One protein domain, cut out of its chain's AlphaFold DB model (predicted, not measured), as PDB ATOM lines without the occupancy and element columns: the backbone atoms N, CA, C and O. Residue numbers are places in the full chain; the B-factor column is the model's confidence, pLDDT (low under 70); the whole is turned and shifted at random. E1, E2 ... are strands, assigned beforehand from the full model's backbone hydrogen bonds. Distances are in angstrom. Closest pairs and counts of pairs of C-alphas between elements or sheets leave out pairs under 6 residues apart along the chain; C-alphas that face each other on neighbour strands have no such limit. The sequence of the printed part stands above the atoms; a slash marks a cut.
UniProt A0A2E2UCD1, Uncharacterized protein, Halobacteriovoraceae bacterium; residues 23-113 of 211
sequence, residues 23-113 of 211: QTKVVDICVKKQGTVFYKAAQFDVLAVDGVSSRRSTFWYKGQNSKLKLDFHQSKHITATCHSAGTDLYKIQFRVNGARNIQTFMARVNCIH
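Overview. This is residues 23 to 113 of the 211 residues of an uncharacterized protein of Halobacteriovoraceae bacterium (UniProt A0A2E2UCD1). What shape does the backbone make? It is a small sandwich of two strongly twisted four-stranded sheets, E1 E8 E7 E3 and E2 E6 E5 E4, partly face to face, with E1 and E2 closing together along one side. E3 is a short strand at one end of the first sheet, where it pairs with the last part of E7. What are its make-up and size? The printed part has 91 residues and no named helix; its eight strands, E1 to E8 in chain order, make it all strand. The first sheet is mixed and the second all antiparallel; the whole is compact, with a radius of gyration of the C-alphas of 12.6 A and spans of 39 by 26 by 22 A.

Along the chain. Where do the first strands lie? E1 is residues 25 to 30, beginning at C-alpha 25 (160.181, 91.803, 204.151), E2 is 34 to 39, E3 is 46 to 49 and E4 is 58 to 62. Where do the others lie? E5 is residues 67 to 73, 19.4 A long, and E6 is 77 to 82. E7, residues 86 to 96, is 29.6 A long, and E8, residues 103 to 112, is 27.5 A long, ending at C-alpha 112 (150.124, 102.834, 210.037).

Arrangement. How is the sheet of E1 paired? Edge strand E1 is parallel to E8, with N 27 and O 108 2.9 A apart. E8 and E7 form an antiparallel hairpin, with N 90 and O 107 at 2.8 A; E7 is antiparallel to edge strand E3, with N 47 and O 95 at 2.9 A. How is the other sheet paired? E2 is antiparallel to E6, with N 35 and O 80 at 2.8 A. E4, E5 and E6 are a meander, each strand the antiparallel neighbour of the one before, with N 61 and O 68 at 2.8 A and N 81 and O 69 at 2.8 A. Where do the two sheets come close? The closest C-alphas of E1 and E2 are those of Ile 29 and Gly 35, 5.4 A apart, and those of E6 and E8 are Cys 82 and Cys 111, 5.7 A apart. E5 and E7 are near each other, while E1 and E4 are apart.

Size, cuts and confidence. How far does it reach? The two C-alphas farthest apart, those of Arg 100 and His 113, are 39.5 A apart. Is the chain cut, or any link long? The printed part has no cut and no long link. Where is confidence low? The mean pLDDT of the printed part is 71.9, and it is under 70 at residues 23 to 24, 39 to 57, 73 to 76 and 95 to 101.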
ATOM      1  N   GLN A  23     162.878  87.832 199.171       53.72
ATOM      2  CA  GLN A  23     162.188  87.772 200.447       53.72
ATOM      3  C   GLN A  23     161.610  89.160 200.666       53.72
ATOM      4  O   GLN A  23     162.323  90.106 200.993       53.72
ATOM      5  N   THR A  24     160.314  89.283 200.395       64.81
ATOM      6  CA  THR A  24     159.585  90.517 200.628       64.81
ATOM      7  C   THR A  24     159.454  90.652 202.130       64.81
ATOM      8  O   THR A  24     158.689  89.922 202.761       64.81
ATOM      9  N   LYS A  25     160.247  91.543 202.716       71.12
ATOM     10  CA  LYS A  25     160.181  91.803 204.151       71.12
ATOM     11  C   LYS A  25     158.975  92.696 204.426       71.12
ATOM     12  O   LYS A  25     158.855  93.747 203.803       71.12
ATOM     13  N   VAL A  26     158.101  92.279 205.337       77.31
ATOM     14  CA  VAL A  26     156.994  93.111 205.826       77.31
ATOM     15  C   VAL A  26     157.508  93.966 206.984       77.31
ATOM     16  O   VAL A  26     158.196  93.447 207.865       77.31
ATOM     17  N   VAL A  27     157.245  95.271 206.949       79.06
ATOM     18  CA  VAL A  27     157.698  96.230 207.965       79.06
ATOM     19  C   VAL A  27     156.574  97.205 208.276       79.06
ATOM     20  O   VAL A  27     156.135  97.934 207.388       79.06
ATOM     21  N   ASP A  28     156.164  97.266 209.538       79.44
ATOM     22  CA  ASP A  28     155.199  98.254 210.013       79.44
ATOM     23  C   ASP A  28     155.938  99.506 210.495       79.44
ATOM     24  O   ASP A  28     156.899  99.428 211.268       79.44
ATOM     25  N   ILE A  29     155.520 100.675 210.014       80.88
ATOM     26  CA  ILE A  29     156.140 101.958 210.352       80.88
ATOM     27  C   ILE A  29     155.054 102.957 210.709       80.88
ATOM     28  O   ILE A  29     154.134 103.217 209.936       80.88
ATOM     29  N   CYS A  30     155.201 103.581 211.871       81.88
ATOM     30  CA  CYS A  30     154.321 104.665 212.262       81.88
ATOM     31  C   CYS A  30     154.513 105.874 211.343       81.88
ATOM     32  O   CYS A  30     155.637 106.354 211.167       81.88
ATOM     33  N   VAL A  31     153.417 106.435 210.835       79.69
ATOM     34  CA  VAL A  31     153.443 107.704 210.100       79.69
ATOM     35  C   VAL A  31     154.171 108.779 210.925       79.69
ATOM     36  O   VAL A  31     153.963 108.915 212.132       79.69
ATOM     37  N   LYS A  32     155.067 109.522 210.267       80.94
ATOM     38  CA  LYS A  32     155.989 110.532 210.819       80.94
ATOM     39  C   LYS A  32     157.045 110.000 211.803       80.94
ATOM     40  O   LYS A  32     157.722 110.806 212.441       80.94
ATOM     41  N   LYS A  33     157.244 108.681 211.926       80.75
ATOM     42  CA  LYS A  33     158.362 108.095 212.689       80.75
ATOM     43  C   LYS A  33     159.282 107.271 211.802       80.75
ATOM     44  O   LYS A  33     158.870 106.741 210.776       80.75
ATOM     45  N   GLN A  34     160.528 107.147 212.246       82.00
ATOM     46  CA  GLN A  34     161.509 106.267 211.625       82.00
ATOM     47  C   GLN A  34     161.298 104.816 212.074       82.00
ATOM     48  O   GLN A  34     161.158 104.545 213.267       82.00
ATOM     49  N   GLY A  35     161.320 103.891 211.119       77.94
ATOM     50  CA  GLY A  35     161.379 102.448 211.337       77.94
ATOM     51  C   GLY A  35     162.531 101.830 210.550       77.94
ATOM     52  O   GLY A  35     162.898 102.323 209.483       77.94
ATOM     53  N   THR A  36     163.132 100.755 211.062       79.50
ATOM     54  CA  THR A  36     164.228 100.077 210.358       79.50
ATOM     55  C   THR A  36     163.677  99.081 209.351       79.50
ATOM     56  O   THR A  36     163.135  98.038 209.719       79.50
ATOM     57  N   VAL A  37     163.873  99.358 208.065       74.94
ATOM     58  CA  VAL A  37     163.378  98.480 206.998       74.94
ATOM     59  C   VAL A  37     164.351  97.339 206.750       74.94
ATOM     60  O   VAL A  37     163.943  96.205 206.506       74.94
ATOM     61  N   PHE A  38     165.649  97.580 206.920       70.81
ATOM     62  CA  PHE A  38     166.668  96.583 206.629       70.81
ATOM     63  C   PHE A  38     167.867  96.688 207.574       70.81
ATOM     64  O   PHE A  38     168.429  97.768 207.761       70.81
ATOM     65  N   TYR A  39     168.265  95.547 208.141       57.34
ATOM     66  CA  TYR A  39     169.472  95.390 208.954       57.34
ATOM     67  C   TYR A  39     170.497  94.588 208.152       57.34
ATOM     68  O   TYR A  39     170.160  93.525 207.629       57.34
ATOM     69  N   LYS A  40     171.748  95.051 208.078       56.41
ATOM     70  CA  LYS A  40     172.861  94.214 207.613       56.41
ATOM     71  C   LYS A  40     174.169  94.622 208.280       56.41
ATOM     72  O   LYS A  40     174.406  95.800 208.513       56.41
ATOM     73  N   ALA A  41     175.004  93.621 208.546       40.19
ATOM     74  CA  ALA A  41     176.265  93.725 209.281       40.19
ATOM     75  C   ALA A  41     177.459  94.266 208.462       40.19
ATOM     76  O   ALA A  41     178.543  94.412 209.012       40.19
ATOM     77  N   ALA A  42     177.291  94.552 207.165       48.03
ATOM     78  CA  ALA A  42     178.368  95.026 206.295       48.03
ATOM     79  C   ALA A  42     178.171  96.507 205.940       48.03
ATOM     80  O   ALA A  42     177.060  96.913 205.592       48.03
ATOM     81  N   GLN A  43     179.246  97.293 206.035       53.12
ATOM     82  CA  GLN A  43     179.284  98.708 205.659       53.12
ATOM     83  C   GLN A  43     178.841  98.873 204.198       53.12
ATOM     84  O   GLN A  43     179.368  98.214 203.302       53.12
ATOM     85  N   PHE A  44     177.842  99.724 203.968       56.59
ATOM     86  CA  PHE A  44     177.362 100.040 202.631       56.59
ATOM     87  C   PHE A  44     177.906 101.404 202.224       56.59
ATOM     88  O   PHE A  44     177.328 102.439 202.555       56.59
ATOM     89  N   ASP A  45     178.952 101.398 201.408       56.03
ATOM     90  CA  ASP A  45     179.252 102.538 200.547       56.03
ATOM     91  C   ASP A  45     178.265 102.498 199.372       56.03
ATOM     92  O   ASP A  45     178.523 101.899 198.321       56.03
ATOM     93  N   VAL A  46     177.066 103.045 199.583       58.31
ATOM     94  CA  VAL A  46     176.042 103.142 198.535       58.31
ATOM     95  C   VAL A  46     176.512 104.154 197.492       58.31
ATOM     96  O   VAL A  46     176.612 105.343 197.777       58.31
ATOM     97  N   LEU A  47     176.794 103.681 196.277       55.34
ATOM     98  CA  LEU A  47     177.236 104.524 195.162       55.34
ATOM     99  C   LEU A  47     176.057 105.164 194.422       55.34
ATOM    100  O   LEU A  47     176.155 106.296 193.950       55.34
ATOM    101  N   ALA A  48     174.959 104.419 194.289       56.56
ATOM    102  CA  ALA A  48     173.753 104.866 193.605       56.56
ATOM    103  C   ALA A  48     172.522 104.099 194.096       56.56
ATOM    104  O   ALA A  48     172.608 102.900 194.379       56.56
ATOM    105  N   VAL A  49     171.386 104.792 194.129       64.00
ATOM    106  CA  VAL A  49     170.053 104.241 194.406       64.00
ATOM    107  C   VAL A  49     169.169 104.553 193.201       64.00
ATOM    108  O   VAL A  49     169.168 105.689 192.733       64.00
ATOM    109  N   ASP A  50     168.499 103.540 192.650       63.44
ATOM    110  CA  ASP A  50     167.686 103.615 191.424       63.44
ATOM    111  C   ASP A  50     168.392 104.329 190.255       63.44
ATOM    112  O   ASP A  50     167.810 105.101 189.499       63.44
ATOM    113  N   GLY A  51     169.699 104.086 190.119       58.53
ATOM    114  CA  GLY A  51     170.523 104.668 189.056       58.53
ATOM    115  C   GLY A  51     170.976 106.112 189.301       58.53
ATOM    116  O   GLY A  51     171.790 106.615 188.533       58.53
ATOM    117  N   VAL A  52     170.540 106.758 190.386       59.31
ATOM    118  CA  VAL A  52     170.978 108.108 190.758       59.31
ATOM    119  C   VAL A  52     172.222 108.015 191.639       59.31
ATOM    120  O   VAL A  52     172.149 107.591 192.795       59.31
ATOM    121  N   SER A  53     173.375 108.419 191.100       58.41
ATOM    122  CA  SER A  53     174.597 108.597 191.886       58.41
ATOM    123  C   SER A  53     174.510 109.906 192.667       58.41
ATOM    124  O   SER A  53     174.314 110.984 192.104       58.41
ATOM    125  N   SER A  54     174.603 109.847 193.994       54.59
ATOM    126  CA  SER A  54     174.627 111.073 194.788       54.59
ATOM    127  C   SER A  54     175.294 110.855 196.142       54.59
ATOM    128  O   SER A  54     175.192 109.784 196.727       54.59
ATOM    129  N   ARG A  55     175.918 111.913 196.677       56.81
ATOM    130  CA  ARG A  55     176.383 111.963 198.076       56.81
ATOM    131  C   ARG A  55     175.228 112.012 199.091       56.81
ATOM    132  O   ARG A  55     175.484 112.018 200.290       56.81
ATOM    133  N   ARG A  56     173.968 112.120 198.642       58.66
ATOM    134  CA  ARG A  56     172.798 112.145 199.528       58.66
ATOM    135  C   ARG A  56     172.506 110.725 199.994       58.66
ATOM    136  O   ARG A  56     172.345 109.818 199.189       58.66
ATOM    137  N   SER A  57     172.390 110.566 201.305       68.50
ATOM    138  CA  SER A  57     171.956 109.339 201.972       68.50
ATOM    139  C   SER A  57     170.433 109.211 202.055       68.50
ATOM    140  O   SER A  57     169.937 108.224 202.579       68.50
ATOM    141  N   THR A  58     169.676 110.183 201.545       74.69
ATOM    142  CA  THR A  58     168.219 110.246 201.682       74.69
ATOM    143  C   THR A  58     167.532 110.210 200.321       74.69
ATOM    144  O   THR A  58     167.853 111.020 199.450       74.69
ATOM    145  N   PHE A  59     166.527 109.345 200.175       79.19
ATOM    146  CA  PHE A  59     165.762 109.157 198.939       79.19
ATOM    147  C   PHE A  59     164.259 109.088 199.213       79.19
ATOM    148  O   PHE A  59     163.823 108.560 200.234       79.19
ATOM    149  N   TRP A  60     163.459 109.613 198.288       81.19
ATOM    150  CA  TRP A  60     162.001 109.609 198.384       81.19
ATOM    151  C   TRP A  60     161.398 108.611 197.409       81.19
ATOM    152  O   TRP A  60     161.715 108.635 196.225       81.19
ATOM    153  N   TYR A  61     160.475 107.798 197.908       79.88
ATOM    154  CA  TYR A  61     159.719 106.822 197.142       79.88
ATOM    155  C   TYR A  61     158.237 107.154 197.253       79.88
ATOM    156  O   TYR A  61     157.695 107.317 198.349       79.88
ATOM    157  N   LYS A  62     157.575 107.274 196.105       80.31
ATOM    158  CA  LYS A  62     156.128 107.456 196.033       80.31
ATOM    159  C   LYS A  62     155.503 106.095 195.726       80.31
ATOM    160  O   LYS A  62     155.734 105.556 194.648       80.31
ATOM    161  N   GLY A  63     154.794 105.536 196.699       75.62
ATOM    162  CA  GLY A  63     153.945 104.360 196.521       75.62
ATOM    163  C   GLY A  63     152.582 104.750 195.950       75.62
ATOM    164  O   GLY A  63     152.338 105.925 195.658       75.62
ATOM    165  N   GLN A  64     151.701 103.765 195.782       78.88
ATOM    166  CA  GLN A  64     150.319 104.015 195.376       78.88
ATOM    167  C   GLN A  64     149.529 104.653 196.520       78.88
ATOM    168  O   GLN A  64     148.773 105.591 196.282       78.88
ATOM    169  N   ASN A  65     149.771 104.199 197.753       72.75
ATOM    170  CA  ASN A  65     149.010 104.609 198.936       72.75
ATOM    171  C   ASN A  65     149.845 105.430 199.931       72.75
ATOM    172  O   ASN A  65     149.309 106.197 200.725       72.75
ATOM    173  N   SER A  66     151.170 105.314 199.887       75.25
ATOM    174  CA  SER A  66     152.068 105.888 200.882       75.25
ATOM    175  C   SER A  66     153.281 106.587 200.267       75.25
ATOM    176  O   SER A  66     153.781 106.250 199.189       75.25
ATOM    177  N   LYS A  67     153.772 107.619 200.959       81.00
ATOM    178  CA  LYS A  67     155.030 108.295 200.621       81.00
ATOM    179  C   LYS A  67     156.094 107.920 201.642       81.00
ATOM    180  O   LYS A  67     155.957 108.229 202.827       81.00
ATOM    181  N   LEU A  68     157.166 107.300 201.163       81.69
ATOM    182  CA  LEU A  68     158.249 106.783 201.982       81.69
ATOM    183  C   LEU A  68     159.514 107.615 201.779       81.69
ATOM    184  O   LEU A  68     159.942 107.868 200.654       81.69
ATOM    185  N   LYS A  69     160.136 108.028 202.878       85.94
ATOM    186  CA  LYS A  69     161.478 108.608 202.884       85.94
ATOM    187  C   LYS A  69     162.448 107.557 203.408       85.94
ATOM    188  O   LYS A  69     162.309 107.154 204.556       85.94
ATOM    189  N   LEU A  70     163.407 107.123 202.598       82.75
ATOM    190  CA  LEU A  70     164.476 106.215 203.011       82.75
ATOM    191  C   LEU A  70     165.721 107.006 203.386       82.75
ATOM    192  O   LEU A  70     166.189 107.815 202.586       82.75
ATOM    193  N   ASP A  71     166.277 106.726 204.559       78.94
ATOM    194  CA  ASP A  71     167.563 107.250 205.000       78.94
ATOM    195  C   ASP A  71     168.561 106.073 205.105       78.94
ATOM    196  O   ASP A  71     168.398 105.126 205.879       78.94
ATOM    197  N   PHE A  72     169.602 106.110 204.275       72.94
ATOM    198  CA  PHE A  72     170.674 105.122 204.198       72.94
ATOM    199  C   PHE A  72     171.809 105.534 205.128       72.94
ATOM    200  O   PHE A  72     172.602 106.427 204.822       72.94
ATOM    201  N   HIS A  73     171.921 104.865 206.272       67.00
ATOM    202  CA  HIS A  73     173.060 105.071 207.154       67.00
ATOM    203  C   HIS A  73     174.232 104.209 206.668       67.00
ATOM    204  O   HIS A  73     174.153 102.983 206.736       67.00
ATOM    205  N   GLN A  74     175.324 104.846 206.228       57.12
ATOM    206  CA  GLN A  74     176.498 104.211 205.587       57.12
ATOM    207  C   GLN A  74     177.105 103.025 206.373       57.12
ATOM    208  O   GLN A  74     177.793 102.178 205.813       57.12
ATOM    209  N   SER A  75     176.822 102.913 207.674       54.28
ATOM    210  CA  SER A  75     177.486 101.972 208.582       54.28
ATOM    211  C   SER A  75     176.575 101.079 209.432       54.28
ATOM    212  O   SER A  75     177.115 100.299 210.213       54.28
ATOM    213  N   LYS A  76     175.232 101.184 209.368       58.41
ATOM    214  CA  LYS A  76     174.380 100.506 210.377       58.41
ATOM    215  C   LYS A  76     173.088  99.865 209.856       58.41
ATOM    216  O   LYS A  76     172.829  98.715 210.195       58.41
ATOM    217  N   HIS A  77     172.245 100.584 209.117       70.31
ATOM    218  CA  HIS A  77     170.937 100.089 208.654       70.31
ATOM    219  C   HIS A  77     170.268 101.085 207.690       70.31
ATOM    220  O   HIS A  77     170.686 102.240 207.589       70.31
ATOM    221  N   ILE A  78     169.216 100.632 207.002       76.50
ATOM    222  CA  ILE A  78     168.324 101.491 206.210       76.50
ATOM    223  C   ILE A  78     167.090 101.785 207.064       76.50
ATOM    224  O   ILE A  78     166.347 100.858 207.414       76.50
ATOM    225  N   THR A  79     166.871 103.054 207.402       81.38
ATOM    226  CA  THR A  79     165.621 103.499 208.026       81.38
ATOM    227  C   THR A  79     164.665 104.034 206.976       81.38
ATOM    228  O   THR A  79     165.061 104.465 205.893       81.38
ATOM    229  N   ALA A  80     163.381 104.006 207.308       83.56
ATOM    230  CA  ALA A  80     162.356 104.658 206.528       83.56
ATOM    231  C   ALA A  80     161.386 105.433 207.409       83.56
ATOM    232  O   ALA A  80     161.118 105.044 208.542       83.56
ATOM    233  N   THR A  81     160.855 106.524 206.867       87.62
ATOM    234  CA  THR A  81     159.806 107.335 207.484       87.62
ATOM    235  C   THR A  81     158.607 107.389 206.550       87.62
ATOM    236  O   THR A  81     158.735 107.812 205.399       87.62
ATOM    237  N   CYS A  82     157.443 106.980 207.048       85.44
ATOM    238  CA  CYS A  82     156.176 107.116 206.335       85.44
ATOM    239  C   CYS A  82     155.615 108.530 206.499       85.44
ATOM    240  O   CYS A  82     155.591 109.053 207.611       85.44
ATOM    241  N   HIS A  83     155.132 109.149 205.425       83.12
ATOM    242  CA  HIS A  83     154.490 110.471 205.482       83.12
ATOM    243  C   HIS A  83     152.960 110.425 205.409       83.12
ATOM    244  O   HIS A  83     152.315 111.363 205.869       83.12
ATOM    245  N   SER A  84     152.396 109.335 204.897       77.62
ATOM    246  CA  SER A  84     150.962 109.032 204.892       77.62
ATOM    247  C   SER A  84     150.760 107.560 205.242       77.62
ATOM    248  O   SER A  84     151.691 106.766 205.067       77.62
ATOM    249  N   ALA A  85     149.588 107.216 205.778       77.69
ATOM    250  CA  ALA A  85     149.216 105.824 206.000       77.69
ATOM    251  C   ALA A  85     148.943 105.115 204.670       77.69
ATOM    252  O   ALA A  85     148.682 105.763 203.658       77.69
ATOM    253  N   GLY A  86     149.060 103.794 204.677       79.94
ATOM    254  CA  GLY A  86     148.886 102.953 203.502       79.94
ATOM    255  C   GLY A  86     149.920 101.838 203.437       79.94
ATOM    256  O   GLY A  86     151.006 101.925 204.009       79.94
ATOM    257  N   THR A  87     149.576 100.782 202.712       81.12
ATOM    258  CA  THR A  87     150.481  99.665 202.451       81.12
ATOM    259  C   THR A  87     150.954  99.718 201.012       81.12
ATOM    260  O   THR A  87     150.144  99.795 200.088       81.12
ATOM    261  N   ASP A  88     152.268  99.617 200.825       84.56
ATOM    262  CA  ASP A  88     152.890  99.543 199.508       84.56
ATOM    263  C   ASP A  88     154.039  98.537 199.482       84.56
ATOM    264  O   ASP A  88     154.677  98.228 200.492       84.56
ATOM    265  N   LEU A  89     154.318  98.029 198.282       83.25
ATOM    266  CA  LEU A  89     155.488  97.211 197.999       83.25
ATOM    267  C   LEU A  89     156.545  98.069 197.306       83.25
ATOM    268  O   LEU A  89     156.377  98.475 196.158       83.25
ATOM    269  N   TYR A  90     157.655  98.305 197.992       80.31
ATOM    270  CA  TYR A  90     158.779  99.068 197.472       80.31
ATOM    271  C   TYR A  90     159.866  98.137 196.955       80.31
ATOM    272  O   TYR A  90     160.360  97.266 197.676       80.31
ATOM    273  N   LYS A  91     160.260  98.355 195.700       82.00
ATOM    274  CA  LYS A  91     161.443  97.753 195.090       82.00
ATOM    275  C   LYS A  91     162.547  98.802 195.076       82.00
ATOM    276  O   LYS A  91     162.412  99.815 194.407       82.00
ATOM    277  N   ILE A  92     163.615  98.539 195.815       76.19
ATOM    278  CA  ILE A  92     164.742  99.456 195.988       76.19
ATOM    279  C   ILE A  92     165.959  98.811 195.342       76.19
ATOM    280  O   ILE A  92     166.360  97.709 195.738       76.19
ATOM    281  N   GLN A  93     166.544  99.477 194.350       76.00
ATOM    282  CA  GLN A  93     167.753  99.005 193.688       76.00
ATOM    283  C   GLN A  93     168.935  99.866 194.106       76.00
ATOM    284  O   GLN A  93     168.889 101.088 194.015       76.00
ATOM    285  N   PHE A  94     170.022  99.245 194.555       72.44
ATOM    286  CA  PHE A  94     171.214  99.985 194.950       72.44
ATOM    287  C   PHE A  94     172.492  99.280 194.517       72.44
ATOM    288  O   PHE A  94     172.577  98.050 194.439       72.44
ATOM    289  N   ARG A  95     173.510 100.087 194.221       69.75
ATOM    290  CA  ARG A  95     174.856  99.616 193.895       69.75
ATOM    291  C   ARG A  95     175.779  99.908 195.068       69.75
ATOM    292  O   ARG A  95     175.897 101.052 195.500       69.75
ATOM    293  N   VAL A  96     176.426  98.861 195.565       68.81
ATOM    294  CA  VAL A  96     177.402  98.940 196.656       68.81
ATOM    295  C   VAL A  96     178.801  99.038 196.061       68.81
ATOM    296  O   VAL A  96     179.080  98.394 195.048       68.81
ATOM    297  N   ASN A  97     179.677  99.820 196.684       63.16
ATOM    298  CA  ASN A  97     181.093  99.860 196.336       63.16
ATOM    299  C   ASN A  97     181.711  98.448 196.376       63.16
ATOM    300  O   ASN A  97     181.448  97.669 197.290       63.16
ATOM    301  N   GLY A  98     182.478  98.090 195.345       63.78
ATOM    302  CA  GLY A  98     183.071  96.756 195.185       63.78
ATOM    303  C   GLY A  98     182.127  95.643 194.695       63.78
ATOM    304  O   GLY A  98     182.605  94.572 194.321       63.78
ATOM    305  N   ALA A  99     180.808  95.862 194.624       65.25
ATOM    306  CA  ALA A  99     179.874  94.885 194.059       65.25
ATOM    307  C   ALA A  99     179.708  95.078 192.541       65.25
ATOM    308  O   ALA A  99     179.365  96.166 192.077       65.25
ATOM    309  N   ARG A 100     179.888  94.004 191.752       63.09
ATOM    310  CA  ARG A 100     179.658  94.034 190.289       63.09
ATOM    311  C   ARG A 100     178.174  94.115 189.913       63.09
ATOM    312  O   ARG A 100     177.839  94.671 188.872       63.09
ATOM    313  N   ASN A 101     177.288  93.598 190.767       69.06
ATOM    314  CA  ASN A 101     175.853  93.492 190.496       69.06
ATOM    315  C   ASN A 101     175.037  94.494 191.326       69.06
ATOM    316  O   ASN A 101     175.376  94.800 192.470       69.06
ATOM    317  N   ILE A 102     173.932  94.970 190.748       71.38
ATOM    318  CA  ILE A 102     172.923  95.767 191.456       71.38
ATOM    319  C   ILE A 102     172.206  94.853 192.451       71.38
ATOM    320  O   ILE A 102     171.673  93.811 192.067       71.38
ATOM    321  N   GLN A 103     172.173  95.245 193.723       73.50
ATOM    322  CA  GLN A 103     171.354  94.562 194.717       73.50
ATOM    323  C   GLN A 103     169.938  95.129 194.654       73.50
ATOM    324  O   GLN A 103     169.741  96.341 194.601       73.50
ATOM    325  N   THR A 104     168.951  94.239 194.628       74.19
ATOM    326  CA  THR A 104     167.536  94.607 194.692       74.19
ATOM    327  C   THR A 104     166.970  94.098 196.005       74.19
ATOM    328  O   THR A 104     167.119  92.923 196.335       74.19
ATOM    329  N   PHE A 105     166.303  94.981 196.734       75.75
ATOM    330  CA  PHE A 105     165.578  94.648 197.948       75.75
ATOM    331  C   PHE A 105     164.098  94.984 197.765       75.75
ATOM    332  O   PHE A 105     163.755  96.035 197.223       75.75
ATOM    333  N   MET A 106     163.229  94.073 198.202       78.44
ATOM    334  CA  MET A 106     161.783  94.261 198.198       78.44
ATOM    335  C   MET A 106     161.276  94.334 199.637       78.44
ATOM    336  O   MET A 106     161.473  93.399 200.414       78.44
ATOM    337  N   ALA A 107     160.600  95.427 199.982       78.44
ATOM    338  CA  ALA A 107     159.923  95.585 201.264       78.44
ATOM    339  C   ALA A 107     158.457  95.930 201.056       78.44
ATOM    340  O   ALA A 107     158.138  96.897 200.369       78.44
ATOM    341  N   ARG A 108     157.575  95.170 201.700       83.75
ATOM    342  CA  ARG A 108     156.200  95.602 201.927       83.75
ATOM    343  C   ARG A 108     156.208  96.471 203.179       83.75
ATOM    344  O   ARG A 108     156.506  95.971 204.260       83.75
ATOM    345  N   VAL A 109     155.930  97.756 203.027       81.88
ATOM    346  CA  VAL A 109     155.875  98.695 204.146       81.88
ATOM    347  C   VAL A 109     154.413  98.993 204.432       81.88
ATOM    348  O   VAL A 109     153.702  99.459 203.545       81.88
ATOM    349  N   ASN A 110     153.980  98.713 205.658       80.94
ATOM    350  CA  ASN A 110     152.677  99.123 206.157       80.94
ATOM    351  C   ASN A 110     152.878 100.411 206.954       80.94
ATOM    352  O   ASN A 110     153.381 100.403 208.081       80.94
ATOM    353  N   CYS A 111     152.529 101.537 206.347       79.00
ATOM    354  CA  CYS A 111     152.494 102.811 207.034       79.00
ATOM    355  C   CYS A 111     151.193 102.888 207.829       79.00
ATOM    356  O   CYS A 111     150.120 103.018 207.246       79.00
ATOM    357  N   ILE A 112     151.289 102.811 209.150       77.94
ATOM    358  CA  ILE A 112     150.124 102.834 210.037       77.94
ATOM    359  C   ILE A 112     150.136 104.093 210.891       77.94
ATOM    360  O   ILE A 112     151.193 104.617 211.268       77.94
ATOM    361  N   HIS A 113     148.959 104.602 211.220       74.50
ATOM    362  CA  HIS A 113     148.863 105.655 212.208       74.50
ATOM    363  C   HIS A 113     149.005 105.052 213.603       74.50
ATOM    364  O   HIS A 113     148.105 104.417 214.130       74.50
TER     365      HIS A 113